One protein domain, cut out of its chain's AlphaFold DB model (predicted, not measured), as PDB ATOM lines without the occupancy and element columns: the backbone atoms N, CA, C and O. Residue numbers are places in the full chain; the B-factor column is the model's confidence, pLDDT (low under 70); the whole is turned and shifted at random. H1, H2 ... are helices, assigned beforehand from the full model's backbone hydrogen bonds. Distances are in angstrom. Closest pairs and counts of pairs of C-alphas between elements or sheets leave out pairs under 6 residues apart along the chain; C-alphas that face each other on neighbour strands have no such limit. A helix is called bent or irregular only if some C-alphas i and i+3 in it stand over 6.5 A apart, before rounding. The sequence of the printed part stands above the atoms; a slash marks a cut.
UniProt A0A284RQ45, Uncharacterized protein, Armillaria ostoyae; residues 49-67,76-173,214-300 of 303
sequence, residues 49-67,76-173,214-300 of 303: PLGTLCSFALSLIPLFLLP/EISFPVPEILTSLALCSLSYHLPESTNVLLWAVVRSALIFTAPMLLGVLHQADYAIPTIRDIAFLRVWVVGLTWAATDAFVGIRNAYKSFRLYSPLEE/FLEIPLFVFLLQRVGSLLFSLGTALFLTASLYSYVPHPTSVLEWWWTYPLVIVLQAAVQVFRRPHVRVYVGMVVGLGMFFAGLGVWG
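AT A GLANCE: This is residues 49 to 67, 76 to 173 and 214 to 300 of the 303 residues of an uncharacterized protein of Armillaria ostoyae (UniProt A0A284RQ45). Seven long helices form an elongated up-and-down bundle, with H5 and H6 at its core. H8 packs side by side with H6, H1 packs on H5 and H6, the helical hairpin of H2 and H3 covers another side of H5, H7 packs on H3, and the little helix H4 sits by the beginning of H5. The printed part has 204 residues with eight named helices, H1 to H8 in order, and no named strand; the class is all helix. It is compact, with a radius of gyration of the C-alphas of 17.9 A, and spans 67 by 38 by 29 A.

IN THESE COORDINATES: H1, residues 49 to 65, begins with C-alpha 49 at (302.050, 389.598, 299.512); it has a kink of 27 degrees near residue 59 and is only just irregular, with C-alphas 59 and 62 at 6.8 A. H2 is residues 81 to 96 and H3 residues 103 to 120. H4 is residues 123 to 126. H5, residues 137 to 166, is the longest at 43.9 A. H6, residues 219 to 245, measures 40.3 A. H7, residues 251 to 272, measures 34.3 A and is irregular, with C-alphas 252 and 255 at 7.5 A. H8, residues 277 to 298, measures 31.2 A and ends with C-alpha 298 at (329.708, 376.944, 306.214).

HOW THE PARTS SIT: H5 and H6 are the hubs, touching five helices each. They touch each other at a shallow tilt of 30 degrees, opposite ways; their closest C-alphas, of Gly 146 and Leu 234, are 4.5 A apart. H6 touches H8 the same way at a shallow tilt of 31 degrees, closest at Gly 235 and Phe 292, with C-alphas 3.7 A apart. H1 touches H5 at a shallow tilt of 4 degrees, opposite ways, closest at C-alphas 63 and 140, 7.0 A. H2 touches H5 at a steep tilt of 39 degrees, closest at C-alphas 87 and 145, 5.8 A. H3 touches H7 with residues 103 to 111 alone, at a steep tilt of 43 degrees, closest at C-alphas 107 and 265, 6.1 A. H4 touches H5, closest at C-alphas 123 and 138, 5.7 A. H6 and H7 form a helical hairpin, and so do H7 and H8. H1 and H8 are apart. Every O i to N i+4 pair is within hydrogen-bond range in H2, H5 and H8, against 10 of 13 in H1, 12 of 14 in H3, 21 of 23 in H6 and 12 of 18 in H7; H4 is too short for such a pair.

THE WHOLE: The C-alphas farthest apart, of Glu 173 and His 250, are 70.2 A apart. Residues 68 to 75 and 174 to 213 are not printed, with gaps of 18.6 A and 23.0 A between C-alphas. Of the links printed whole, none is long. Mean pLDDT of the printed part is 82.0; 30 residues are under 70, among them 246 to 258.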
ATOM      1  N   PRO A  49     301.274 389.627 300.747       88.00
ATOM      2  CA  PRO A  49     302.050 389.598 299.512       88.00
ATOM      3  C   PRO A  49     303.085 390.726 299.458       88.00
ATOM      4  O   PRO A  49     304.211 390.472 299.035       88.00
ATOM      5  N   LEU A  50     302.773 391.927 299.962       89.00
ATOM      6  CA  LEU A  50     303.745 393.021 300.038       89.00
ATOM      7  C   LEU A  50     304.928 392.668 300.949       89.00
ATOM      8  O   LEU A  50     306.080 392.875 300.570       89.00
ATOM      9  N   GLY A  51     304.658 392.081 302.118       86.88
ATOM     10  CA  GLY A  51     305.686 391.604 303.040       86.88
ATOM     11  C   GLY A  51     306.544 390.497 302.430       86.88
ATOM     12  O   GLY A  51     307.772 390.528 302.553       86.88
ATOM     13  N   THR A  52     305.931 389.557 301.700       87.38
ATOM     14  CA  THR A  52     306.693 388.538 300.963       87.38
ATOM     15  C   THR A  52     307.559 389.164 299.876       87.38
ATOM     16  O   THR A  52     308.742 388.851 299.807       87.38
ATOM     17  N   LEU A  53     307.026 390.101 299.089       89.75
ATOM     18  CA  LEU A  53     307.751 390.765 298.008       89.75
ATOM     19  C   LEU A  53     308.932 391.572 298.549       89.75
ATOM     20  O   LEU A  53     310.024 391.490 297.997       89.75
ATOM     21  N   CYS A  54     308.751 392.280 299.666       88.50
ATOM     22  CA  CYS A  54     309.837 392.968 300.359       88.50
ATOM     23  C   CYS A  54     310.920 391.982 300.830       88.50
ATOM     24  O   CYS A  54     312.105 392.211 300.599       88.50
ATOM     25  N   SER A  55     310.524 390.840 301.398       86.44
ATOM     26  CA  SER A  55     311.462 389.793 301.833       86.44
ATOM     27  C   SER A  55     312.247 389.191 300.657       86.44
ATOM     28  O   SER A  55     313.456 388.993 300.757       86.44
ATOM     29  N   PHE A  56     311.592 388.960 299.514       88.12
ATOM     30  CA  PHE A  56     312.259 388.519 298.286       88.12
ATOM     31  C   PHE A  56     313.184 389.593 297.716       88.12
ATOM     32  O   PHE A  56     314.305 389.275 297.331       88.12
ATOM     33  N   ALA A  57     312.765 390.859 297.712       87.56
ATOM     34  CA  ALA A  57     313.600 391.971 297.267       87.56
ATOM     35  C   ALA A  57     314.885 392.077 298.102       87.56
ATOM     36  O   ALA A  57     315.969 392.225 297.541       87.56
ATOM     37  N   LEU A  58     314.788 391.906 299.426       85.81
ATOM     38  CA  LEU A  58     315.952 391.838 300.312       85.81
ATOM     39  C   LEU A  58     316.834 390.615 300.012       85.81
ATOM     40  O   LEU A  58     318.056 390.723 299.988       85.81
ATOM     41  N   SER A  59     316.234 389.460 299.717       84.81
ATOM     42  CA  SER A  59     316.969 388.241 299.354       84.81
ATOM     43  C   SER A  59     317.654 388.307 297.982       84.81
ATOM     44  O   SER A  59     318.511 387.467 297.701       84.81
ATOM     45  N   LEU A  60     317.295 389.263 297.122       84.62
ATOM     46  CA  LEU A  60     317.961 389.497 295.837       84.62
ATOM     47  C   LEU A  60     319.205 390.384 295.970       84.62
ATOM     48  O   LEU A  60     320.027 390.399 295.059       84.62
ATOM     49  N   ILE A  61     319.386 391.078 297.099       83.69
ATOM     50  CA  ILE A  61     320.541 391.955 297.357       83.69
ATOM     51  C   ILE A  61     321.884 391.240 297.106       83.69
ATOM     52  O   ILE A  61     322.711 391.807 296.390       83.69
ATOM     53  N   PRO A  62     322.127 389.999 297.581       76.62
ATOM     54  CA  PRO A  62     323.386 389.296 297.312       76.62
ATOM     55  C   PRO A  62     323.667 389.097 295.818       76.62
ATOM     56  O   PRO A  62     324.822 389.121 295.406       76.62
ATOM     57  N   LEU A  63     322.620 388.974 294.996       73.75
ATOM     58  CA  LEU A  63     322.741 388.805 293.547       73.75
ATOM     59  C   LEU A  63     323.269 390.073 292.853       73.75
ATOM     60  O   LEU A  63     323.912 389.978 291.813       73.75
ATOM     61  N   PHE A  64     322.991 391.250 293.422       73.81
ATOM     62  CA  PHE A  64     323.446 392.539 292.893       73.81
ATOM     63  C   PHE A  64     324.783 392.996 293.487       73.81
ATOM     64  O   PHE A  64     325.514 393.736 292.832       73.81
ATOM     65  N   LEU A  65     325.095 392.591 294.724       76.25
ATOM     66  CA  LEU A  65     326.303 393.025 295.434       76.25
ATOM     67  C   LEU A  65     327.530 392.148 295.154       76.25
ATOM     68  O   LEU A  65     328.649 392.662 295.217       76.25
ATOM     69  N   LEU A  66     327.363 390.849 294.875       73.25
ATOM     70  CA  LEU A  66     328.502 389.980 294.582       73.25
ATOM     71  C   LEU A  66     328.959 390.141 293.120       73.25
ATOM     72  O   LEU A  66     328.130 390.106 292.210       73.25
ATOM     73  N   PRO A  67     330.274 390.305 292.866       63.31
ATOM     74  CA  PRO A  67     330.792 390.455 291.514       63.31
ATOM     75  C   PRO A  67     330.571 389.164 290.720       63.31
ATOM     76  O   PRO A  67     331.162 388.128 291.019       63.31
ATOM     77  N   GLU A  76     325.995 381.193 276.176       51.97
ATOM     78  CA  GLU A  76     325.018 382.261 275.845       51.97
ATOM     79  C   GLU A  76     323.597 382.171 276.482       51.97
ATOM     80  O   GLU A  76     322.757 383.030 276.227       51.97
ATOM     81  N   ILE A  77     323.315 381.186 277.350       53.91
ATOM     82  CA  ILE A  77     322.023 380.930 278.030       53.91
ATOM     83  C   ILE A  77     322.160 380.900 279.589       53.91
ATOM     84  O   ILE A  77     321.194 380.673 280.313       53.91
ATOM     85  N   SER A  78     323.357 381.136 280.147       64.62
ATOM     86  CA  SER A  78     323.845 380.396 281.337       64.62
ATOM     87  C   SER A  78     323.351 380.723 282.757       64.62
ATOM     88  O   SER A  78     323.610 379.904 283.627       64.62
ATOM     89  N   PHE A  79     322.703 381.846 283.076       63.78
ATOM     90  CA  PHE A  79     322.335 382.135 284.482       63.78
ATOM     91  C   PHE A  79     321.291 383.263 284.551       63.78
ATOM     92  O   PHE A  79     321.498 384.268 283.866       63.78
ATOM     93  N   PRO A  80     320.188 383.187 285.334       70.44
ATOM     94  CA  PRO A  80     319.750 382.144 286.282       70.44
ATOM     95  C   PRO A  80     318.612 381.231 285.754       70.44
ATOM     96  O   PRO A  80     317.889 380.594 286.523       70.44
ATOM     97  N   VAL A  81     318.348 381.247 284.441       76.94
ATOM     98  CA  VAL A  81     317.181 380.581 283.832       76.94
ATOM     99  C   VAL A  81     317.144 379.059 284.065       76.94
ATOM    100  O   VAL A  81     316.084 378.570 284.473       76.94
ATOM    101  N   PRO A  82     318.226 378.281 283.843       79.44
ATOM    102  CA  PRO A  82     318.172 376.832 284.041       79.44
ATOM    103  C   PRO A  82     318.019 376.445 285.519       79.44
ATOM    104  O   PRO A  82     317.341 375.460 285.823       79.44
ATOM    105  N   GLU A  83     318.572 377.225 286.448       81.44
ATOM    106  CA  GLU A  83     318.419 377.015 287.889       81.44
ATOM    107  C   GLU A  83     316.963 377.183 288.327       81.44
ATOM    108  O   GLU A  83     316.436 376.363 289.083       81.44
ATOM    109  N   ILE A  84     316.286 378.212 287.808       85.75
ATOM    110  CA  ILE A  84     314.869 378.452 288.096       85.75
ATOM    111  C   ILE A  84     314.016 377.344 287.478       85.75
ATOM    112  O   ILE A  84     313.132 376.818 288.146       85.75
ATOM    113  N   LEU A  85     314.279 376.956 286.226       86.12
ATOM    114  CA  LEU A  85     313.459 375.971 285.516       86.12
ATOM    115  C   LEU A  85     313.560 374.571 286.142       86.12
ATOM    116  O   LEU A  85     312.542 373.909 286.339       86.12
ATOM    117  N   THR A  86     314.774 374.137 286.492       85.06
ATOM    118  CA  THR A  86     315.009 372.850 287.172       85.06
ATOM    119  C   THR A  86     314.384 372.837 288.562       85.06
ATOM    120  O   THR A  86     313.665 371.896 288.901       85.06
ATOM    121  N   SER A  87     314.564 373.909 289.337       85.81
ATOM    122  CA  SER A  87     313.942 374.047 290.657       85.81
ATOM    123  C   SER A  87     312.419 374.056 290.561       85.81
ATOM    124  O   SER A  87     311.758 373.357 291.318       85.81
ATOM    125  N   LEU A  88     311.846 374.781 289.596       87.38
ATOM    126  CA  LEU A  88     310.400 374.862 289.393       87.38
ATOM    127  C   LEU A  88     309.799 373.514 288.974       87.38
ATOM    128  O   LEU A  88     308.721 373.154 289.445       87.38
ATOM    129  N   ALA A  89     310.496 372.749 288.131       88.38
ATOM    130  CA  ALA A  89     310.078 371.400 287.764       88.38
ATOM    131  C   ALA A  89     310.056 370.467 288.987       88.38
ATOM    132  O   ALA A  89     309.079 369.746 289.196       88.38
ATOM    133  N   LEU A  90     311.089 370.533 289.836       87.38
ATOM    134  CA  LEU A  90     311.168 369.756 291.078       87.38
ATOM    135  C   LEU A  90     310.115 370.200 292.104       87.38
ATOM    136  O   LEU A  90     309.500 369.358 292.755       87.38
ATOM    137  N   CYS A  91     309.848 371.503 292.205       85.88
ATOM    138  CA  CYS A  91     308.760 372.036 293.017       85.88
ATOM    139  C   CYS A  91     307.408 371.493 292.548       85.88
ATOM    140  O   CYS A  91     306.628 370.989 293.353       85.88
ATOM    141  N   SER A  92     307.130 371.580 291.244       87.94
ATOM    142  CA  SER A  92     305.881 371.093 290.653       87.94
ATOM    143  C   SER A  92     305.675 369.608 290.954       87.94
ATOM    144  O   SER A  92     304.605 369.205 291.411       87.94
ATOM    145  N   LEU A  93     306.737 368.810 290.812       85.81
ATOM    146  CA  LEU A  93     306.723 367.399 291.179       85.81
ATOM    147  C   LEU A  93     306.413 367.197 292.672       85.81
ATOM    148  O   LEU A  93     305.573 366.365 293.002       85.81
ATOM    149  N   SER A  94     307.028 367.981 293.565       85.88
ATOM    150  CA  SER A  94     306.792 367.898 295.015       85.88
ATOM    151  C   SER A  94     305.335 368.140 295.404       85.88
ATOM    152  O   SER A  94     304.849 367.512 296.342       85.88
ATOM    153  N   TYR A  95     304.653 369.060 294.722       82.56
ATOM    154  CA  TYR A  95     303.265 369.426 295.019       82.56
ATOM    155  C   TYR A  95     302.232 368.527 294.329       82.56
ATOM    156  O   TYR A  95     301.066 368.539 294.715       82.56
ATOM    157  N   HIS A  96     302.646 367.733 293.342       83.25
ATOM    158  CA  HIS A  96     301.800 366.714 292.722       83.25
ATOM    159  C   HIS A  96     301.723 365.407 293.522       83.25
ATOM    160  O   HIS A  96     300.890 364.556 293.202       83.25
ATOM    161  N   LEU A  97     302.557 365.226 294.554       78.56
ATOM    162  CA  LEU A  97     302.426 364.079 295.449       78.56
ATOM    163  C   LEU A  97     301.118 364.166 296.260       78.56
ATOM    164  O   LEU A  97     300.711 365.265 296.636       78.56
ATOM    165  N   PRO A  98     300.460 363.027 296.555       69.94
ATOM    166  CA  PRO A  98     299.176 363.019 297.246       69.94
ATOM    167  C   PRO A  98     299.238 363.758 298.590       69.94
ATOM    168  O   PRO A  98     300.040 363.421 299.465       69.94
ATOM    169  N   GLU A  99     298.334 364.725 298.757       60.44
ATOM    170  CA  GLU A  99     298.151 365.562 299.957       60.44
ATOM    171  C   GLU A  99     297.808 364.728 301.214       60.44
ATOM    172  O   GLU A  99     297.956 365.195 302.336       60.44
ATOM    173  N   SER A 100     297.429 363.455 301.032       55.34
ATOM    174  CA  SER A 100     297.138 362.478 302.090       55.34
ATOM    175  C   SER A 100     298.367 361.781 302.690       55.34
ATOM    176  O   SER A 100     298.223 360.898 303.537       55.34
ATOM    177  N   THR A 101     299.581 362.117 302.248       58.62
ATOM    178  CA  THR A 101     300.798 361.471 302.754       58.62
ATOM    179  C   THR A 101     301.258 362.073 304.081       58.62
ATOM    180  O   THR A 101     301.181 363.277 304.310       58.62
ATOM    181  N   ASN A 102     301.749 361.208 304.976       77.81
ATOM    182  CA  ASN A 102     302.334 361.583 306.265       77.81
ATOM    183  C   ASN A 102     303.259 362.803 306.127       77.81
ATOM    184  O   ASN A 102     304.123 362.824 305.252       77.81
ATOM    185  N   VAL A 103     303.158 363.768 307.046       76.75
ATOM    186  CA  VAL A 103     303.974 365.003 307.067       76.75
ATOM    187  C   VAL A 103     305.480 364.716 306.940       76.75
ATOM    188  O   VAL A 103     306.216 365.454 306.287       76.75
ATOM    189  N   LEU A 104     305.932 363.597 307.514       79.94
ATOM    190  CA  LEU A 104     307.308 363.113 307.411       79.94
ATOM    191  C   LEU A 104     307.697 362.712 305.986       79.94
ATOM    192  O   LEU A 104     308.797 363.029 305.545       79.94
ATOM    193  N   LEU A 105     306.806 362.038 305.256       82.81
ATOM    194  CA  LEU A 105     307.048 361.645 303.869       82.81
ATOM    195  C   LEU A 105     307.215 362.896 303.009       82.81
ATOM    196  O   LEU A 105     308.183 362.995 302.259       82.81
ATOM    197  N   TRP A 106     306.331 363.879 303.179       82.50
ATOM    198  CA  TRP A 106     306.443 365.152 302.475       82.50
ATOM    199  C   TRP A 106     307.762 365.877 302.793       82.50
ATOM    200  O   TRP A 106     308.443 366.334 301.876       82.50
ATOM    201  N   ALA A 107     308.188 365.904 304.062       81.06
ATOM    202  CA  ALA A 107     309.467 366.494 304.475       81.06
ATOM    203  C   ALA A 107     310.688 365.775 303.866       81.06
ATOM    204  O   ALA A 107     311.648 366.425 303.437       81.06
ATOM    205  N   VAL A 108     310.647 364.440 303.791       85.12
ATOM    206  CA  VAL A 108     311.687 363.618 303.150       85.12
ATOM    207  C   VAL A 108     311.744 363.920 301.655       85.12
ATOM    208  O   VAL A 108     312.804 364.272 301.144       85.12
ATOM    209  N   VAL A 109     310.610 363.854 300.956       85.88
ATOM    210  CA  VAL A 109     310.553 364.110 299.510       85.88
ATOM    211  C   VAL A 109     311.030 365.522 299.193       85.88
ATOM    212  O   VAL A 109     311.885 365.695 298.328       85.88
ATOM    213  N   ARG A 110     310.570 366.524 299.946       84.19
ATOM    214  CA  ARG A 110     311.030 367.908 299.814       84.19
ATOM    215  C   ARG A 110     312.545 368.023 299.972       84.19
ATOM    216  O   ARG A 110     313.210 368.618 299.128       84.19
ATOM    217  N   SER A 111     313.100 367.456 301.040       83.38
ATOM    218  CA  SER A 111     314.536 367.550 301.325       83.38
ATOM    219  C   SER A 111     315.369 366.805 300.277       83.38
ATOM    220  O   SER A 111     316.443 367.270 299.903       83.38
ATOM    221  N   ALA A 112     314.865 365.678 299.759       85.81
ATOM    222  CA  ALA A 112     315.487 364.952 298.651       85.81
ATOM    223  C   ALA A 112     315.493 365.795 297.370       85.81
ATOM    224  O   ALA A 112     316.532 365.930 296.732       85.81
ATOM    225  N   LEU A 113     314.361 366.408 297.018       84.81
ATOM    226  CA  LEU A 113     314.228 367.200 295.796       84.81
ATOM    227  C   LEU A 113     315.125 368.446 295.820       84.81
ATOM    228  O   LEU A 113     315.849 368.689 294.853       84.81
ATOM    229  N   ILE A 114     315.166 369.173 296.942       83.25
ATOM    230  CA  ILE A 114     316.067 370.327 297.122       83.25
ATOM    231  C   ILE A 114     317.533 369.909 296.947       83.25
ATOM    232  O   ILE A 114     318.303 370.630 296.320       83.25
ATOM    233  N   PHE A 115     317.916 368.731 297.445       83.00
ATOM    234  CA  PHE A 115     319.267 368.191 297.279       83.00
ATOM    235  C   PHE A 115     319.573 367.766 295.834       83.00
ATOM    236  O   PHE A 115     320.691 367.948 295.354       83.00
ATOM    237  N   THR A 116     318.588 367.227 295.110       82.56
ATOM    238  CA  THR A 116     318.783 366.804 293.714       82.56
ATOM    239  C   THR A 116     318.976 367.966 292.743       82.56
ATOM    240  O   THR A 116     319.633 367.783 291.721       82.56
ATOM    241  N   ALA A 117     318.464 369.163 293.045       82.44
ATOM    242  CA  ALA A 117     318.566 370.314 292.148       82.44
ATOM    243  C   ALA A 117     320.027 370.743 291.856       82.44
ATOM    244  O   ALA A 117     320.414 370.731 290.684       82.44
ATOM    245  N   PRO A 118     320.884 371.047 292.857       76.88
ATOM    246  CA  PRO A 118     322.283 371.411 292.611       76.88
ATOM    247  C   PRO A 118     323.109 370.253 292.029       76.88
ATOM    248  O   PRO A 118     324.075 370.488 291.303       76.88
ATOM    249  N   MET A 119     322.708 369.007 292.300       73.62
ATOM    250  CA  MET A 119     323.308 367.816 291.696       73.62
ATOM    251  C   MET A 119     323.050 367.722 290.199       73.62
ATOM    252  O   MET A 119     323.980 367.525 289.420       73.62
ATOM    253  N   LEU A 120     321.792 367.887 289.794       76.12
ATOM    254  CA  LEU A 120     321.382 367.810 288.395       76.12
ATOM    255  C   LEU A 120     321.988 368.949 287.566       76.12
ATOM    256  O   LEU A 120     322.345 368.755 286.408       76.12
ATOM    257  N   LEU A 121     322.145 370.121 288.183       71.75
ATOM    258  CA  LEU A 121     322.810 371.285 287.596       71.75
ATOM    259  C   LEU A 121     324.339 371.130 287.511       71.75
ATOM    260  O   LEU A 121     325.000 371.997 286.943       71.75
ATOM    261  N   GLY A 122     324.912 370.059 288.074       68.69
ATOM    262  CA  GLY A 122     326.355 369.828 288.070       68.69
ATOM    263  C   GLY A 122     327.131 370.937 288.783       68.69
ATOM    264  O   GLY A 122     328.248 371.248 288.377       68.69
ATOM    265  N   VAL A 123     326.549 371.544 289.828       71.25
ATOM    266  CA  VAL A 123     327.107 372.733 290.498       71.25
ATOM    267  C   VAL A 123     328.537 372.490 290.988       71.25
ATOM    268  O   VAL A 123     329.384 373.359 290.829       71.25
ATOM    269  N   LEU A 124     328.836 371.292 291.501       66.75
ATOM    270  CA  LEU A 124     330.190 370.942 291.947       66.75
ATOM    271  C   LEU A 124     331.195 370.736 290.813       66.75
ATOM    272  O   LEU A 124     332.390 370.889 291.033       66.75
ATOM    273  N   HIS A 125     330.739 370.375 289.611       69.00
ATOM    274  CA  HIS A 125     331.631 370.237 288.460       69.00
ATOM    275  C   HIS A 125     332.096 371.601 287.936       69.00
ATOM    276  O   HIS A 125     333.144 371.694 287.309       69.00
ATOM    277  N   GLN A 126     331.311 372.648 288.200       68.19
ATOM    278  CA  GLN A 126     331.554 374.022 287.758       68.19
ATOM    279  C   GLN A 126     332.029 374.929 288.906       68.19
ATOM    280  O   GLN A 126     332.037 376.145 288.747       68.19
ATOM    281  N   ALA A 127     332.364 374.357 290.068       70.00
ATOM    282  CA  ALA A 127     332.852 375.100 291.223       70.00
ATOM    283  C   ALA A 127     334.341 375.435 291.058       70.00
ATOM    284  O   ALA A 127     335.159 374.546 290.816       70.00
ATOM    285  N   ASP A 128     334.690 376.709 291.244       70.62
ATOM    286  CA  ASP A 128     336.071 377.193 291.093       70.62
ATOM    287  C   ASP A 128     336.965 376.814 292.288       70.62
ATOM    288  O   ASP A 128     338.192 376.759 292.176       70.62
ATOM    289  N   TYR A 129     336.360 376.563 293.454       71.94
ATOM    290  CA  TYR A 129     337.065 376.313 294.711       71.94
ATOM    291  C   TYR A 129     336.735 374.930 295.272       71.94
ATOM    292  O   TYR A 129     335.597 374.483 295.232       71.94
ATOM    293  N   ALA A 130     337.720 374.269 295.886       74.31
ATOM    294  CA  ALA A 130     337.517 372.986 296.572       74.31
ATOM    295  C   ALA A 130     336.788 373.118 297.928       74.31
ATOM    296  O   ALA A 130     336.412 372.114 298.529       74.31
ATOM    297  N   ILE A 131     336.617 374.347 298.426       79.25
ATOM    298  CA  ILE A 131     336.012 374.669 299.723       79.25
ATOM    299  C   ILE A 131     334.849 375.643 299.475       79.25
ATOM    300  O   ILE A 131     335.035 376.600 298.712       79.25
ATOM    301  N   PRO A 132     333.677 375.448 300.113       81.25
ATOM    302  CA  PRO A 132     332.520 376.323 299.935       81.25
ATOM    303  C   PRO A 132     332.870 377.763 300.325       81.25
ATOM    304  O   PRO A 132     333.158 378.058 301.482       81.25
ATOM    305  N   THR A 133     332.854 378.662 299.342       83.44
ATOM    306  CA  THR A 133     333.227 380.071 299.510       83.44
ATOM    307  C   THR A 133     332.149 380.959 298.904       83.44
ATOM    308  O   THR A 133     331.664 380.687 297.810       83.44
ATOM    309  N   ILE A 134     331.805 382.066 299.566       82.56
ATOM    310  CA  ILE A 134     330.763 382.993 299.087       82.56
ATOM    311  C   ILE A 134     331.060 383.606 297.704       82.56
ATOM    312  O   ILE A 134     330.153 384.038 297.005       82.56
ATOM    313  N   ARG A 135     332.338 383.656 297.306       79.00
ATOM    314  CA  ARG A 135     332.800 384.214 296.023       79.00
ATOM    315  C   ARG A 135     332.639 383.252 294.842       79.00
ATOM    316  O   ARG A 135     332.920 383.651 293.718       79.00
ATOM    317  N   ASP A 136     332.242 382.009 295.099       78.94
ATOM    318  CA  ASP A 136     332.051 380.983 294.077       78.94
ATOM    319  C   ASP A 136     330.707 381.182 293.346       78.94
ATOM    320  O   ASP A 136     329.693 381.530 293.958       78.94
ATOM    321  N   ILE A 137     330.666 380.908 292.037       77.38
ATOM    322  CA  ILE A 137     329.416 380.879 291.261       77.38
ATOM    323  C   ILE A 137     328.451 379.812 291.796       77.38
ATOM    324  O   ILE A 137     327.228 379.982 291.721       77.38
ATOM    325  N   ALA A 138     328.987 378.749 292.403       81.88
ATOM    326  CA  ALA A 138     328.201 377.720 293.070       81.88
ATOM    327  C   ALA A 138     327.296 378.294 294.172       81.88
ATOM    328  O   ALA A 138     326.136 377.890 294.279       81.88
ATOM    329  N   PHE A 139     327.772 379.289 294.931       85.38
ATOM    330  CA  PHE A 139     326.980 379.942 295.975       85.38
ATOM    331  C   PHE A 139     325.732 380.614 295.390       85.38
ATOM    332  O   PHE A 139     324.621 380.387 295.868       85.38
ATOM    333  N   LEU A 140     325.894 381.390 294.312       83.81
ATOM    334  CA  LEU A 140     324.787 382.106 293.671       83.81
ATOM    335  C   LEU A 140     323.757 381.153 293.056       83.81
ATOM    336  O   LEU A 140     322.555 381.401 293.146       83.81
ATOM    337  N   ARG A 141     324.198 380.036 292.470       84.75
ATOM    338  CA  ARG A 141     323.290 379.020 291.916       84.75
ATOM    339  C   ARG A 141     322.455 378.356 292.999       84.75
ATOM    340  O   ARG A 141     321.236 378.280 292.872       84.75
ATOM    341  N   VAL A 142     323.089 377.939 294.094       88.69
ATOM    342  CA  VAL A 142     322.393 377.348 295.249       88.69
ATOM    343  C   VAL A 142     321.440 378.355 295.890       88.69
ATOM    344  O   VAL A 142     320.326 377.999 296.276       88.69
ATOM    345  N   TRP A 143     321.843 379.624 295.946       89.94
ATOM    346  CA  TRP A 143     321.002 380.711 296.432       89.94
ATOM    347  C   TRP A 143     319.726 380.869 295.597       89.94
ATOM    348  O   TRP A 143     318.629 380.923 296.151       89.94
ATOM    349  N   VAL A 144     319.843 380.877 294.264       89.00
ATOM    350  CA  VAL A 144     318.695 380.952 293.342       89.00
ATOM    351  C   VAL A 144     317.786 379.726 293.464       89.00
ATOM    352  O   VAL A 144     316.563 379.877 293.460       89.00
ATOM    353  N   VAL A 145     318.354 378.526 293.626       89.25
ATOM    354  CA  VAL A 145     317.588 377.289 293.874       89.25
ATOM    355  C   VAL A 145     316.761 377.424 295.159       89.25
ATOM    356  O   VAL A 145     315.542 377.235 295.140       89.25
ATOM    357  N   GLY A 146     317.396 377.825 296.266       90.25
ATOM    358  CA  GLY A 146     316.720 378.023 297.550       90.25
ATOM    359  C   GLY A 146     315.646 379.117 297.505       90.25
ATOM    360  O   GLY A 146     314.575 378.950 298.099       90.25
ATOM    361  N   LEU A 147     315.891 380.199 296.758       91.19
ATOM    362  CA  LEU A 147     314.939 381.293 296.533       91.19
ATOM    363  C   LEU A 147     313.733 380.825 295.710       91.19
ATOM    364  O   LEU A 147     312.597 381.143 296.055       91.19
ATOM    365  N   THR A 148     313.957 380.030 294.662       90.75
ATOM    366  CA  THR A 148     312.883 379.471 293.820       90.75
ATOM    367  C   THR A 148     311.971 378.547 294.627       90.75
ATOM    368  O   THR A 148     310.741 378.609 294.514       90.75
ATOM    369  N   TRP A 149     312.559 377.731 295.505       91.12
ATOM    370  CA  TRP A 149     311.792 376.869 296.399       91.12
ATOM    371  C   TRP A 149     310.969 377.684 297.408       91.12
ATOM    372  O   TRP A 149     309.764 377.467 297.555       91.12
ATOM    373  N   ALA A 150     311.576 378.711 298.013       91.50
ATOM    374  CA  ALA A 150     310.879 379.644 298.899       91.50
ATOM    375  C   ALA A 150     309.723 380.378 298.195       91.50
ATOM    376  O   ALA A 150     308.657 380.565 298.783       91.50
ATOM    377  N   ALA A 151     309.915 380.788 296.936       90.38
ATOM    378  CA  ALA A 151     308.896 381.459 296.131       90.38
ATOM    379  C   ALA A 151     307.695 380.549 295.863       90.38
ATOM    380  O   ALA A 151     306.546 380.987 295.963       90.38
ATOM    381  N   THR A 152     307.948 379.268 295.594       89.88
ATOM    382  CA  THR A 152     306.869 378.306 295.365       89.88
ATOM    383  C   THR A 152     306.075 378.047 296.648       89.88
ATOM    384  O   THR A 152     304.844 378.093 296.624       89.88
ATOM    385  N   ASP A 153     306.753 377.872 297.787       88.00
ATOM    386  CA  ASP A 153     306.097 377.729 299.095       88.00
ATOM    387  C   ASP A 153     305.253 378.957 299.464       88.00
ATOM    388  O   ASP A 153     304.156 378.835 300.026       88.00
ATOM    389  N   ALA A 154     305.747 380.158 299.145       90.06
ATOM    390  CA  ALA A 154     305.005 381.395 299.336       90.06
ATOM    391  C   ALA A 154     303.734 381.410 298.478       90.06
ATOM    392  O   ALA A 154     302.651 381.654 299.009       90.06
ATOM    393  N   PHE A 155     303.839 381.082 297.188       89.88
ATOM    394  CA  PHE A 155     302.701 381.063 296.270       89.88
ATOM    395  C   PHE A 155     301.624 380.052 296.689       89.88
ATOM    396  O   PHE A 155     300.450 380.411 296.825       89.88
ATOM    397  N   VAL A 156     302.015 378.801 296.955       88.19
ATOM    398  CA  VAL A 156     301.081 377.742 297.372       88.19
ATOM    399  C   VAL A 156     300.435 378.089 298.705       88.19
ATOM    400  O   VAL A 156     299.221 377.962 298.863       88.19
ATOM    401  N   GLY A 157     301.214 378.594 299.660       86.25
ATOM    402  CA  GLY A 157     300.669 378.952 300.958       86.25
ATOM    403  C   GLY A 157     299.741 380.169 300.925       86.25
ATOM    404  O   GLY A 157     298.759 380.176 301.660       86.25
ATOM    405  N   ILE A 158     299.988 381.158 300.057       88.62
ATOM    406  CA  ILE A 158     299.052 382.270 299.831       88.62
ATOM    407  C   ILE A 158     297.745 381.735 299.237       88.62
ATOM    408  O   ILE A 158     296.670 382.061 299.741       88.62
ATOM    409  N   ARG A 159     297.817 380.864 298.220       89.81
ATOM    410  CA  ARG A 159     296.635 380.228 297.614       89.81
ATOM    411  C   ARG A 159     295.831 379.426 298.642       89.81
ATOM    412  O   ARG A 159     294.606 379.528 298.666       89.81
ATOM    413  N   ASN A 160     296.503 378.645 299.483       88.00
ATOM    414  CA  ASN A 160     295.853 377.826 300.508       88.00
ATOM    415  C   ASN A 160     295.219 378.679 301.615       88.00
ATOM    416  O   ASN A 160     294.120 378.372 302.075       88.00
ATOM    417  N   ALA A 161     295.848 379.792 301.987       86.94
ATOM    418  CA  ALA A 161     295.264 380.741 302.925       86.94
ATOM    419  C   ALA A 161     294.006 381.418 302.354       86.94
ATOM    420  O   ALA A 161     293.005 381.497 303.055       86.94
ATOM    421  N   TYR A 162     293.991 381.821 301.075       88.00
ATOM    422  CA  TYR A 162     292.773 382.362 300.447       88.00
ATOM    423  C   TYR A 162     291.631 381.355 300.388       88.00
ATOM    424  O   TYR A 162     290.485 381.728 300.631       88.00
ATOM    425  N   LYS A 163     291.934 380.085 300.089       88.12
ATOM    426  CA  LYS A 163     290.931 379.020 300.194       88.12
ATOM    427  C   LYS A 163     290.356 378.988 301.606       88.12
ATOM    428  O   LYS A 163     289.146 379.030 301.731       88.12
ATOM    429  N   SER A 164     291.212 379.011 302.629       85.50
ATOM    430  CA  SER A 164     290.806 378.987 304.041       85.50
ATOM    431  C   SER A 164     289.944 380.195 304.424       85.50
ATOM    432  O   SER A 164     288.915 380.014 305.056       85.50
ATOM    433  N   PHE A 165     290.292 381.411 303.982       85.25
ATOM    434  CA  PHE A 165     289.471 382.607 304.218       85.25
ATOM    435  C   PHE A 165     288.106 382.534 303.540       85.25
ATOM    436  O   PHE A 165     287.122 382.962 304.129       85.25
ATOM    437  N   ARG A 166     288.024 381.955 302.335       83.38
ATOM    438  CA  ARG A 166     286.746 381.791 301.632       83.38
ATOM    439  C   ARG A 166     285.757 380.924 302.416       83.38
ATOM    440  O   ARG A 166     284.566 381.106 302.238       83.38
ATOM    441  N   LEU A 167     286.220 380.048 303.314       82.94
ATOM    442  CA  LEU A 167     285.318 379.280 304.180       82.94
ATOM    443  C   LEU A 167     284.599 380.135 305.240       82.94
ATOM    444  O   LEU A 167     283.683 379.660 305.903       82.94
ATOM    445  N   TYR A 168     285.025 381.384 305.415       79.12
ATOM    446  CA  TYR A 168     284.424 382.348 306.333       79.12
ATOM    447  C   TYR A 168     283.742 383.493 305.584       79.12
ATOM    448  O   TYR A 168     283.343 384.469 306.214       79.12
ATOM    449  N   SER A 169     283.640 383.425 304.249       78.62
ATOM    450  CA  SER A 169     282.899 384.452 303.528       78.62
ATOM    451  C   SER A 169     281.428 384.374 303.932       78.62
ATOM    452  O   SER A 169     280.858 383.282 303.824       78.62
ATOM    453  N   PRO A 170     280.808 385.491 304.351       69.00
ATOM    454  CA  PRO A 170     279.370 385.524 304.541       69.00
ATOM    455  C   PRO A 170     278.739 385.185 303.191       69.00
ATOM    456  O   PRO A 170     279.073 385.807 302.179       69.00
ATOM    457  N   LEU A 171     277.908 384.144 303.158       66.00
ATOM    458  CA  LEU A 171     277.129 383.810 301.969       66.00
ATOM    459  C   LEU A 171     276.262 385.034 301.676       66.00
ATOM    460  O   LEU A 171     275.490 385.452 302.536       66.00
ATOM    461  N   GLU A 172     276.457 385.668 300.521       59.62
ATOM    462  CA  GLU A 172     275.703 386.876 300.195       59.62
ATOM    463  C   GLU A 172     274.203 386.534 300.192       59.62
ATOM    464  O   GLU A 172     273.808 385.514 299.625       59.62
ATOM    465  N   GLU A 173     273.357 387.394 300.775       51.91
ATOM    466  CA  GLU A 173     271.888 387.234 300.761       51.91
ATOM    467  C   GLU A 173     271.356 386.975 299.342       51.91
ATOM    468  O   GLU A 173     270.387 386.248 299.163       51.91
ATOM    469  N   PHE A 214     290.192 380.402 312.357       78.31
ATOM    470  CA  PHE A 214     291.249 380.879 311.456       78.31
ATOM    471  C   PHE A 214     291.340 382.412 311.382       78.31
ATOM    472  O   PHE A 214     292.434 382.947 311.204       78.31
ATOM    473  N   LEU A 215     290.216 383.126 311.533       78.19
ATOM    474  CA  LEU A 215     290.183 384.595 311.508       78.19
ATOM    475  C   LEU A 215     290.779 385.253 312.760       78.19
ATOM    476  O   LEU A 215     291.116 386.438 312.715       78.19
ATOM    477  N   GLU A 216     290.918 384.515 313.860       83.88
ATOM    478  CA  GLU A 216     291.518 385.037 315.091       83.88
ATOM    479  C   GLU A 216     293.052 385.075 315.002       83.88
ATOM    480  O   GLU A 216     293.714 385.846 315.702       83.88
ATOM    481  N   ILE A 217     293.636 384.315 314.069       84.25
ATOM    482  CA  ILE A 217     295.080 384.281 313.864       84.25
ATOM    483  C   ILE A 217     295.553 385.656 313.349       84.25
ATOM    484  O   ILE A 217     295.167 386.100 312.263       84.25
ATOM    485  N   PRO A 218     296.453 386.346 314.069       86.62
ATOM    486  CA  PRO A 218     296.911 387.667 313.699       86.62
ATOM    487  C   PRO A 218     297.751 387.610 312.424       86.62
ATOM    488  O   PRO A 218     298.660 386.790 312.273       86.62
ATOM    489  N   LEU A 219     297.514 388.573 311.533       86.25
ATOM    490  CA  LEU A 219     298.148 388.678 310.212       86.25
ATOM    491  C   LEU A 219     299.686 388.648 310.246       86.25
ATOM    492  O   LEU A 219     300.331 388.152 309.320       86.25
ATOM    493  N   PHE A 220     300.282 389.142 311.332       86.38
ATOM    494  CA  PHE A 220     301.726 389.106 311.561       86.38
ATOM    495  C   PHE A 220     302.292 387.677 311.593       86.38
ATOM    496  O   PHE A 220     303.395 387.448 311.105       86.38
ATOM    497  N   VAL A 221     301.533 386.703 312.105       89.62
ATOM    498  CA  VAL A 221     301.946 385.292 312.154       89.62
ATOM    499  C   VAL A 221     302.092 384.733 310.742       89.62
ATOM    500  O   VAL A 221     303.089 384.080 310.444       89.62
ATOM    501  N   PHE A 222     301.181 385.074 309.828       88.06
ATOM    502  CA  PHE A 222     301.318 384.679 308.425       88.06
ATOM    503  C   PHE A 222     302.563 385.292 307.780       88.06
ATOM    504  O   PHE A 222     303.256 384.606 307.034       88.06
ATOM    505  N   LEU A 223     302.897 386.547 308.091       89.62
ATOM    506  CA  LEU A 223     304.116 387.181 307.582       89.62
ATOM    507  C   LEU A 223     305.382 386.499 308.125       89.62
ATOM    508  O   LEU A 223     306.279 386.172 307.347       89.62
ATOM    509  N   LEU A 224     305.435 386.209 309.429       90.81
ATOM    510  CA  LEU A 224     306.559 385.496 310.049       90.81
ATOM    511  C   LEU A 224     306.741 384.101 309.473       90.81
ATOM    512  O   LEU A 224     307.869 383.684 309.223       90.81
ATOM    513  N   GLN A 225     305.641 383.401 309.210       91.56
ATOM    514  CA  GLN A 225     305.682 382.093 308.574       91.56
ATOM    515  C   GLN A 225     306.338 382.165 307.190       91.56
ATOM    516  O   GLN A 225     307.101 381.272 306.825       91.56
ATOM    517  N   ARG A 226     306.086 383.233 306.420       90.50
ATOM    518  CA  ARG A 226     306.688 383.415 305.089       90.50
ATOM    519  C   ARG A 226     308.175 383.719 305.174       90.50
ATOM    520  O   ARG A 226     308.952 383.080 304.471       90.50
ATOM    521  N   VAL A 227     308.569 384.633 306.058       91.06
ATOM    522  CA  VAL A 227     309.989 384.947 306.288       91.06
ATOM    523  C   VAL A 227     310.735 383.710 306.796       91.06
ATOM    524  O   VAL A 227     311.805 383.386 306.290       91.06
ATOM    525  N   GLY A 228     310.142 382.962 307.731       91.00
ATOM    526  CA  GLY A 228     310.696 381.712 308.247       91.00
ATOM    527  C   GLY A 228     310.859 380.645 307.163       91.00
ATOM    528  O   GLY A 228     311.920 380.037 307.067       91.00
ATOM    529  N   SER A 229     309.857 380.469 306.293       91.38
ATOM    530  CA  SER A 229     309.935 379.544 305.151       91.38
ATOM    531  C   SER A 229     311.037 379.936 304.163       91.38
ATOM    532  O   SER A 229     311.717 379.060 303.634       91.38
ATOM    533  N   LEU A 230     311.236 381.238 303.932       93.12
ATOM    534  CA  LEU A 230     312.302 381.758 303.076       93.12
ATOM    535  C   LEU A 230     313.680 381.467 303.676       93.12
ATOM    536  O   LEU A 230     314.521 380.866 303.009       93.12
ATOM    537  N   LEU A 231     313.894 381.832 304.944       92.88
ATOM    538  CA  LEU A 231     315.155 381.598 305.656       92.88
ATOM    539  C   LEU A 231     315.491 380.107 305.731       92.88
ATOM    540  O   LEU A 231     316.618 379.706 305.452       92.88
ATOM    541  N   PHE A 232     314.495 379.277 306.047       92.19
ATOM    542  CA  PHE A 232     314.666 377.834 306.128       92.19
ATOM    543  C   PHE A 232     315.006 377.216 304.764       92.19
ATOM    544  O   PHE A 232     315.904 376.381 304.671       92.19
ATOM    545  N   SER A 233     314.343 377.646 303.686       92.12
ATOM    546  CA  SER A 233     314.621 377.171 302.325       92.12
ATOM    547  C   SER A 233     316.032 377.540 301.850       92.12
ATOM    548  O   SER A 233     316.759 376.691 301.336       92.12
ATOM    549  N   LEU A 234     316.466 378.783 302.085       91.75
ATOM    550  CA  LEU A 234     317.831 379.215 301.761       91.75
ATOM    551  C   LEU A 234     318.875 378.472 302.602       91.75
ATOM    552  O   LEU A 234     319.853 377.960 302.064       91.75
ATOM    553  N   GLY A 235     318.651 378.374 303.915       91.25
ATOM    554  CA  GLY A 235     319.553 377.677 304.828       91.25
ATOM    555  C   GLY A 235     319.709 376.198 304.485       91.25
ATOM    556  O   GLY A 235     320.827 375.693 304.434       91.25
ATOM    557  N   THR A 236     318.605 375.505 304.188       89.25
ATOM    558  CA  THR A 236     318.641 374.091 303.780       89.25
ATOM    559  C   THR A 236     319.366 373.890 302.455       89.25
ATOM    560  O   THR A 236     320.223 373.013 302.389       89.25
ATOM    561  N   ALA A 237     319.101 374.712 301.435       90.25
ATOM    562  CA  ALA A 237     319.804 374.627 300.153       90.25
ATOM    563  C   ALA A 237     321.324 374.828 300.318       90.25
ATOM    564  O   ALA A 237     322.116 374.023 299.816       90.25
ATOM    565  N   LEU A 238     321.737 375.852 301.077       90.25
ATOM    566  CA  LEU A 238     323.148 376.148 301.343       90.25
ATOM    567  C   LEU A 238     323.834 375.040 302.143       90.25
ATOM    568  O   LEU A 238     324.924 374.603 301.777       90.25
ATOM    569  N   PHE A 239     323.203 374.571 303.216       89.56
ATOM    570  CA  PHE A 239     323.776 373.560 304.099       89.56
ATOM    571  C   PHE A 239     323.887 372.191 303.418       89.56
ATOM    572  O   PHE A 239     324.931 371.544 303.491       89.56
ATOM    573  N   LEU A 240     322.837 371.763 302.706       86.81
ATOM    574  CA  LEU A 240     322.837 370.495 301.978       86.81
ATOM    575  C   LEU A 240     323.872 370.495 300.852       86.81
ATOM    576  O   LEU A 240     324.569 369.498 300.667       86.81
ATOM    577  N   THR A 241     324.024 371.615 300.139       85.94
ATOM    578  CA  THR A 241     325.042 371.708 299.084       85.94
ATOM    579  C   THR A 241     326.453 371.773 299.664       85.94
ATOM    580  O   THR A 241     327.368 371.168 299.116       85.94
ATOM    581  N   ALA A 242     326.653 372.428 300.808       84.44
ATOM    582  CA  ALA A 242     327.959 372.439 301.460       84.44
ATOM    583  C   ALA A 242     328.391 371.049 301.951       84.44
ATOM    584  O   ALA A 242     329.555 370.673 301.805       84.44
ATOM    585  N   SER A 243     327.446 370.244 302.450       81.94
ATOM    586  CA  SER A 243     327.702 368.838 302.794       81.94
ATOM    587  C   SER A 243     328.237 368.038 301.601       81.94
ATOM    588  O   SER A 243     328.902 367.021 301.790       81.94
ATOM    589  N   LEU A 244     327.975 368.496 300.378       78.06
ATOM    590  CA  LEU A 244     328.418 367.853 299.155       78.06
ATOM    591  C   LEU A 244     329.880 368.121 298.799       78.06
ATOM    592  O   LEU A 244     330.551 367.236 298.272       78.06
ATOM    593  N   TYR A 245     330.406 369.291 299.167       75.69
ATOM    594  CA  TYR A 245     331.839 369.580 299.059       75.69
ATOM    595  C   TYR A 245     332.682 368.649 299.940       75.69
ATOM    596  O   TYR A 245     333.827 368.370 299.607       75.69
ATOM    597  N   SER A 246     332.117 368.119 301.030       68.88
ATOM    598  CA  SER A 246     332.800 367.128 301.882       68.88
ATOM    599  C   SER A 246     332.840 365.724 301.254       68.88
ATOM    600  O   SER A 246     333.686 364.907 301.616       68.88
ATOM    601  N   TYR A 247     331.953 365.435 300.295       67.25
ATOM    602  CA  TYR A 247     331.838 364.122 299.652       67.25
ATOM    603  C   TYR A 247     332.820 363.934 298.483       67.25
ATOM    604  O   TYR A 247     333.419 362.870 298.338       67.25
ATOM    605  N   VAL A 248     333.013 364.963 297.650       65.12
ATOM    606  CA  VAL A 248     333.827 364.871 296.417       65.12
ATOM    607  C   VAL A 248     335.313 364.539 296.649       65.12
ATOM    608  O   VAL A 248     335.849 363.740 295.882       65.12
ATOM    609  N   PRO A 249     336.007 365.077 297.672       64.25
ATOM    610  CA  PRO A 249     337.440 364.834 297.846       64.25
ATOM    611  C   PRO A 249     337.783 363.439 298.393       64.25
ATOM    612  O   PRO A 249     338.861 362.932 298.097       64.25
ATOM    613  N   HIS A 250     336.913 362.827 299.209       59.66
ATOM    614  CA  HIS A 250     337.181 361.552 299.893       59.66
ATOM    615  C   HIS A 250     335.902 360.690 299.985       59.66
ATOM    616  O   HIS A 250     335.124 360.859 300.920       59.66
ATOM    617  N   PRO A 251     335.683 359.707 299.087       59.59
ATOM    618  CA  PRO A 251     334.438 358.921 299.024       59.59
ATOM    619  C   PRO A 251     334.209 357.966 300.213       59.59
ATOM    620  O   PRO A 251     333.197 357.268 300.264       59.59
ATOM    621  N   THR A 252     335.120 357.916 301.187       55.97
ATOM    622  CA  THR A 252     334.949 357.170 302.446       55.97
ATOM    623  C   THR A 252     334.062 357.905 303.464       55.97
ATOM    624  O   THR A 252     333.645 357.295 304.446       55.97
ATOM    625  N   SER A 253     333.715 359.176 303.220       56.72
ATOM    626  CA  SER A 253     332.893 360.034 304.093       56.72
ATOM    627  C   SER A 253     331.374 359.893 303.888       56.72
ATOM    628  O   SER A 253     330.599 360.719 304.371       56.72
ATOM    629  N   VAL A 254     330.897 358.819 303.244       59.50
ATOM    630  CA  VAL A 254     329.452 358.487 303.182       59.50
ATOM    631  C   VAL A 254     328.790 358.460 304.568       59.50
ATOM    632  O   VAL A 254     327.601 358.752 304.695       59.50
ATOM    633  N   LEU A 255     329.563 358.153 305.616       58.31
ATOM    634  CA  LEU A 255     329.096 358.119 307.002       58.31
ATOM    635  C   LEU A 255     328.838 359.520 307.591       58.31
ATOM    636  O   LEU A 255     327.991 359.663 308.469       58.31
ATOM    637  N   GLU A 256     329.540 360.552 307.113       63.28
ATOM    638  CA  GLU A 256     329.387 361.934 307.593       63.28
ATOM    639  C   GLU A 256     328.146 362.601 306.982       63.28
ATOM    640  O   GLU A 256     327.421 363.324 307.667       63.28
ATOM    641  N   TRP A 257     327.822 362.266 305.727       65.00
ATOM    642  CA  TRP A 257     326.588 362.696 305.058       65.00
ATOM    643  C   TRP A 257     325.322 362.104 305.699       65.00
ATOM    644  O   TRP A 257     324.260 362.731 305.692       65.00
ATOM    645  N   TRP A 258     325.432 360.925 306.325       69.62
ATOM    646  CA  TRP A 258     324.292 360.260 306.959       69.62
ATOM    647  C   TRP A 258     323.688 361.076 308.102       69.62
ATOM    648  O   TRP A 258     322.529 360.865 308.422       69.62
ATOM    649  N   TRP A 259     324.416 362.015 308.713       79.81
ATOM    650  CA  TRP A 259     323.888 362.812 309.825       79.81
ATOM    651  C   TRP A 259     323.212 364.111 309.383       79.81
ATOM    652  O   TRP A 259     322.261 364.547 310.029       79.81
ATOM    653  N   THR A 260     323.644 364.723 308.276       80.62
ATOM    654  CA  THR A 260     323.140 366.043 307.856       80.62
ATOM    655  C   THR A 260     321.707 365.967 307.330       80.62
ATOM    656  O   THR A 260     320.860 366.778 307.708       80.62
ATOM    657  N   TYR A 261     321.398 364.957 306.519       82.56
ATOM    658  CA  TYR A 261     320.071 364.757 305.936       82.56
ATOM    659  C   TYR A 261     318.959 364.427 306.962       82.56
ATOM    660  O   TYR A 261     317.938 365.125 306.968       82.56
ATOM    661  N   PRO A 262     319.112 363.444 307.879       86.38
ATOM    662  CA  PRO A 262     318.098 363.183 308.898       86.38
ATOM    663  C   PRO A 262     317.978 364.334 309.891       86.38
ATOM    664  O   PRO A 262     316.879 364.573 310.376       86.38
ATOM    665  N   LEU A 263     319.050 365.087 310.161       87.31
ATOM    666  CA  LEU A 263     318.968 366.278 311.004       87.31
ATOM    667  C   LEU A 263     318.008 367.313 310.406       87.31
ATOM    668  O   LEU A 263     317.143 367.820 311.119       87.31
ATOM    669  N   VAL A 264     318.081 367.575 309.096       85.38
ATOM    670  CA  VAL A 264     317.142 368.488 308.420       85.38
ATOM    671  C   VAL A 264     315.706 367.962 308.486       85.38
ATOM    672  O   VAL A 264     314.787 368.732 308.765       85.38
ATOM    673  N   ILE A 265     315.500 366.655 308.288       86.06
ATOM    674  CA  ILE A 265     314.169 366.034 308.385       86.06
ATOM    675  C   ILE A 265     313.613 366.145 309.807       86.06
ATOM    676  O   ILE A 265     312.453 366.516 309.980       86.06
ATOM    677  N   VAL A 266     314.429 365.864 310.825       89.06
ATOM    678  CA  VAL A 266     314.039 365.961 312.238       89.06
ATOM    679  C   VAL A 266     313.684 367.397 312.598       89.06
ATOM    680  O   VAL A 266     312.670 367.612 313.255       89.06
ATOM    681  N   LEU A 267     314.447 368.387 312.128       87.69
ATOM    682  CA  LEU A 267     314.126 369.799 312.347       87.69
ATOM    683  C   LEU A 267     312.787 370.191 311.701       87.69
ATOM    684  O   LEU A 267     311.981 370.859 312.347       87.69
ATOM    685  N   GLN A 268     312.501 369.739 310.474       83.88
ATOM    686  CA  GLN A 268     311.196 369.979 309.836       83.88
ATOM    687  C   GLN A 268     310.056 369.288 310.585       83.88
ATOM    688  O   GLN A 268     309.012 369.895 310.827       83.88
ATOM    689  N   ALA A 269     310.259 368.031 310.976       84.75
ATOM    690  CA  ALA A 269     309.281 367.256 311.724       84.75
ATOM    691  C   ALA A 269     308.977 367.902 313.080       84.75
ATOM    692  O   ALA A 269     307.811 368.039 313.438       84.75
ATOM    693  N   ALA A 270     310.009 368.359 313.795       86.31
ATOM    694  CA  ALA A 270     309.887 368.993 315.103       86.31
ATOM    695  C   ALA A 270     309.011 370.251 315.055       86.31
ATOM    696  O   ALA A 270     308.183 370.448 315.940       86.31
ATOM    697  N   VAL A 271     309.128 371.066 313.999       86.25
ATOM    698  CA  VAL A 271     308.253 372.235 313.812       86.25
ATOM    699  C   VAL A 271     306.791 371.806 313.658       86.25
ATOM    700  O   VAL A 271     305.906 372.464 314.189       86.25
ATOM    701  N   GLN A 272     306.512 370.685 312.997       83.06
ATOM    702  CA  GLN A 272     305.141 370.237 312.725       83.06
ATOM    703  C   GLN A 272     304.443 369.575 313.924       83.06
ATOM    704  O   GLN A 272     303.226 369.409 313.897       83.06
ATOM    705  N   VAL A 273     305.176 369.236 314.993       87.00
ATOM    706  CA  VAL A 273     304.603 368.681 316.236       87.00
ATOM    707  C   VAL A 273     303.729 369.709 316.970       87.00
ATOM    708  O   VAL A 273     302.809 369.347 317.704       87.00
ATOM    709  N   PHE A 274     303.982 371.006 316.776       88.06
ATOM    710  CA  PHE A 274     303.270 372.061 317.493       88.06
ATOM    711  C   PHE A 274     301.866 372.297 316.926       88.06
ATOM    712  O   PHE A 274     301.703 372.880 315.854       88.06
ATOM    713  N   ARG A 275     300.834 371.917 317.695       83.12
ATOM    714  CA  ARG A 275     299.422 372.117 317.324       83.12
ATOM    715  C   ARG A 275     299.063 373.598 317.162       83.12
ATOM    716  O   ARG A 275     298.510 373.976 316.135       83.12
ATOM    717  N   ARG A 276     299.446 374.446 318.123       87.00
ATOM    718  CA  ARG A 276     299.139 375.886 318.099       87.00
ATOM    719  C   ARG A 276     299.864 376.591 316.942       87.00
ATOM    720  O   ARG A 276     301.096 376.493 316.873       87.00
ATOM    721  N   PRO A 277     299.157 377.329 316.064       85.62
ATOM    722  CA  PRO A 277     299.759 377.929 314.871       85.62
ATOM    723  C   PRO A 277     300.797 378.998 315.229       85.62
ATOM    724  O   PRO A 277     301.872 379.032 314.635       85.62
ATOM    725  N   HIS A 278     300.549 379.795 316.269       88.94
ATOM    726  CA  HIS A 278     301.497 380.794 316.764       88.94
ATOM    727  C   HIS A 278     302.850 380.191 317.156       88.94
ATOM    728  O   HIS A 278     303.897 380.606 316.659       88.94
ATOM    729  N   VAL A 279     302.830 379.173 318.023       90.44
ATOM    730  CA  VAL A 279     304.044 378.505 318.516       90.44
ATOM    731  C   VAL A 279     304.804 377.874 317.355       90.44
ATOM    732  O   VAL A 279     306.017 378.038 317.251       90.44
ATOM    733  N   ARG A 280     304.080 377.223 316.440       89.88
ATOM    734  CA  ARG A 280     304.643 376.613 315.235       89.88
ATOM    735  C   ARG A 280     305.423 377.616 314.395       89.88
ATOM    736  O   ARG A 280     306.532 377.319 313.959       89.88
ATOM    737  N   VAL A 281     304.865 378.808 314.194       91.50
ATOM    738  CA  VAL A 281     305.505 379.865 313.409       91.50
ATOM    739  C   VAL A 281     306.721 380.443 314.125       91.50
ATOM    740  O   VAL A 281     307.758 380.607 313.486       91.50
ATOM    741  N   TYR A 282     306.647 380.705 315.431       92.69
ATOM    742  CA  TYR A 282     307.798 381.221 316.179       92.69
ATOM    743  C   TYR A 282     308.952 380.216 316.227       92.69
ATOM    744  O   TYR A 282     310.091 380.570 315.926       92.69
ATOM    745  N   VAL A 283     308.663 378.950 316.538       92.19
ATOM    746  CA  VAL A 283     309.676 377.887 316.543       92.19
ATOM    747  C   VAL A 283     310.230 377.675 315.135       92.19
ATOM    748  O   VAL A 283     311.445 377.623 314.959       92.19
ATOM    749  N   GLY A 284     309.364 377.632 314.120       91.31
ATOM    750  CA  GLY A 284     309.773 377.524 312.720       91.31
ATOM    751  C   GLY A 284     310.668 378.679 312.270       91.31
ATOM    752  O   GLY A 284     311.647 378.450 311.565       91.31
ATOM    753  N   MET A 285     310.397 379.905 312.723       93.69
ATOM    754  CA  MET A 285     311.243 381.069 312.455       93.69
ATOM    755  C   MET A 285     312.621 380.928 313.107       93.69
ATOM    756  O   MET A 285     313.623 381.180 312.445       93.69
ATOM    757  N   VAL A 286     312.693 380.501 314.372       94.31
ATOM    758  CA  VAL A 286     313.969 380.286 315.079       94.31
ATOM    759  C   VAL A 286     314.793 379.189 314.401       94.31
ATOM    760  O   VAL A 286     315.980 379.382 314.147       94.31
ATOM    761  N   VAL A 287     314.159 378.067 314.047       93.19
ATOM    762  CA  VAL A 287     314.804 376.967 313.314       93.19
ATOM    763  C   VAL A 287     315.270 377.437 311.933       93.19
ATOM    764  O   VAL A 287     316.404 377.164 311.546       93.19
ATOM    765  N   GLY A 288     314.439 378.192 311.208       92.00
ATOM    766  CA  GLY A 288     314.785 378.784 309.914       92.00
ATOM    767  C   GLY A 288     315.969 379.741 309.992       92.00
ATOM    768  O   GLY A 288     316.878 379.657 309.170       92.00
ATOM    769  N   LEU A 289     316.000 380.601 311.008       94.31
ATOM    770  CA  LEU A 289     317.094 381.539 311.244       94.31
ATOM    771  C   LEU A 289     318.399 380.809 311.588       94.31
ATOM    772  O   LEU A 289     319.445 381.123 311.024       94.31
ATOM    773  N   GLY A 290     318.334 379.804 312.467       93.50
ATOM    774  CA  GLY A 290     319.483 378.964 312.805       93.50
ATOM    775  C   GLY A 290     320.036 378.234 311.583       93.50
ATOM    776  O   GLY A 290     321.241 378.255 311.347       93.50
ATOM    777  N   MET A 291     319.155 377.668 310.756       92.12
ATOM    778  CA  MET A 291     319.540 376.982 309.523       92.12
ATOM    779  C   MET A 291     320.160 377.935 308.494       92.12
ATOM    780  O   MET A 291     321.121 377.580 307.814       92.12
ATOM    781  N   PHE A 292     319.639 379.158 308.392       93.50
ATOM    782  CA  PHE A 292     320.165 380.190 307.505       93.50
ATOM    783  C   PHE A 292     321.582 380.622 307.897       93.50
ATOM    784  O   PHE A 292     322.478 380.623 307.053       93.50
ATOM    785  N   PHE A 293     321.815 380.925 309.179       93.44
ATOM    786  CA  PHE A 293     323.150 381.288 309.660       93.44
ATOM    787  C   PHE A 293     324.129 380.116 309.627       93.44
ATOM    788  O   PHE A 293     325.292 380.322 309.290       93.44
ATOM    789  N   ALA A 294     323.674 378.893 309.913       91.38
ATOM    790  CA  ALA A 294     324.491 377.696 309.741       91.38
ATOM    791  C   ALA A 294     324.921 377.538 308.275       91.38
ATOM    792  O   ALA A 294     326.103 377.353 308.004       91.38
ATOM    793  N   GLY A 295     323.987 377.698 307.331       89.31
ATOM    794  CA  GLY A 295     324.282 377.729 305.901       89.31
ATOM    795  C   GLY A 295     325.323 378.794 305.557       89.31
ATOM    796  O   GLY A 295     326.383 378.465 305.042       89.31
ATOM    797  N   LEU A 296     325.084 380.061 305.903       90.31
ATOM    798  CA  LEU A 296     326.030 381.153 305.636       90.31
ATOM    799  C   LEU A 296     327.417 380.931 306.262       90.31
ATOM    800  O   LEU A 296     328.432 381.245 305.640       90.31
ATOM    801  N   GLY A 297     327.471 380.371 307.472       88.56
ATOM    802  CA  GLY A 297     328.716 380.085 308.177       88.56
ATOM    803  C   GLY A 297     329.577 379.049 307.470       88.56
ATOM    804  O   GLY A 297     330.781 379.253 307.339       88.56
ATOM    805  N   VAL A 298     328.967 377.979 306.948       88.62
ATOM    806  CA  VAL A 298     329.708 376.944 306.214       88.62
ATOM    807  C   VAL A 298     330.290 377.486 304.902       88.62
ATOM    808  O   VAL A 298     331.361 377.055 304.492       88.62
ATOM    809  N   TRP A 299     329.640 378.471 304.281       86.50
ATOM    810  CA  TRP A 299     330.130 379.142 303.067       86.50
ATOM    811  C   TRP A 299     331.115 380.295 303.342       86.50
ATOM    812  O   TRP A 299     331.476 381.041 302.426       86.50
ATOM    813  N   GLY A 300     331.536 380.470 304.600       82.56
ATOM    814  CA  GLY A 300     332.513 381.484 304.998       82.56
ATOM    815  C   GLY A 300     331.990 382.922 304.955       82.56
ATOM    816  O   GLY A 300     332.787 383.851 304.950       82.56
TER     817      GLY A 300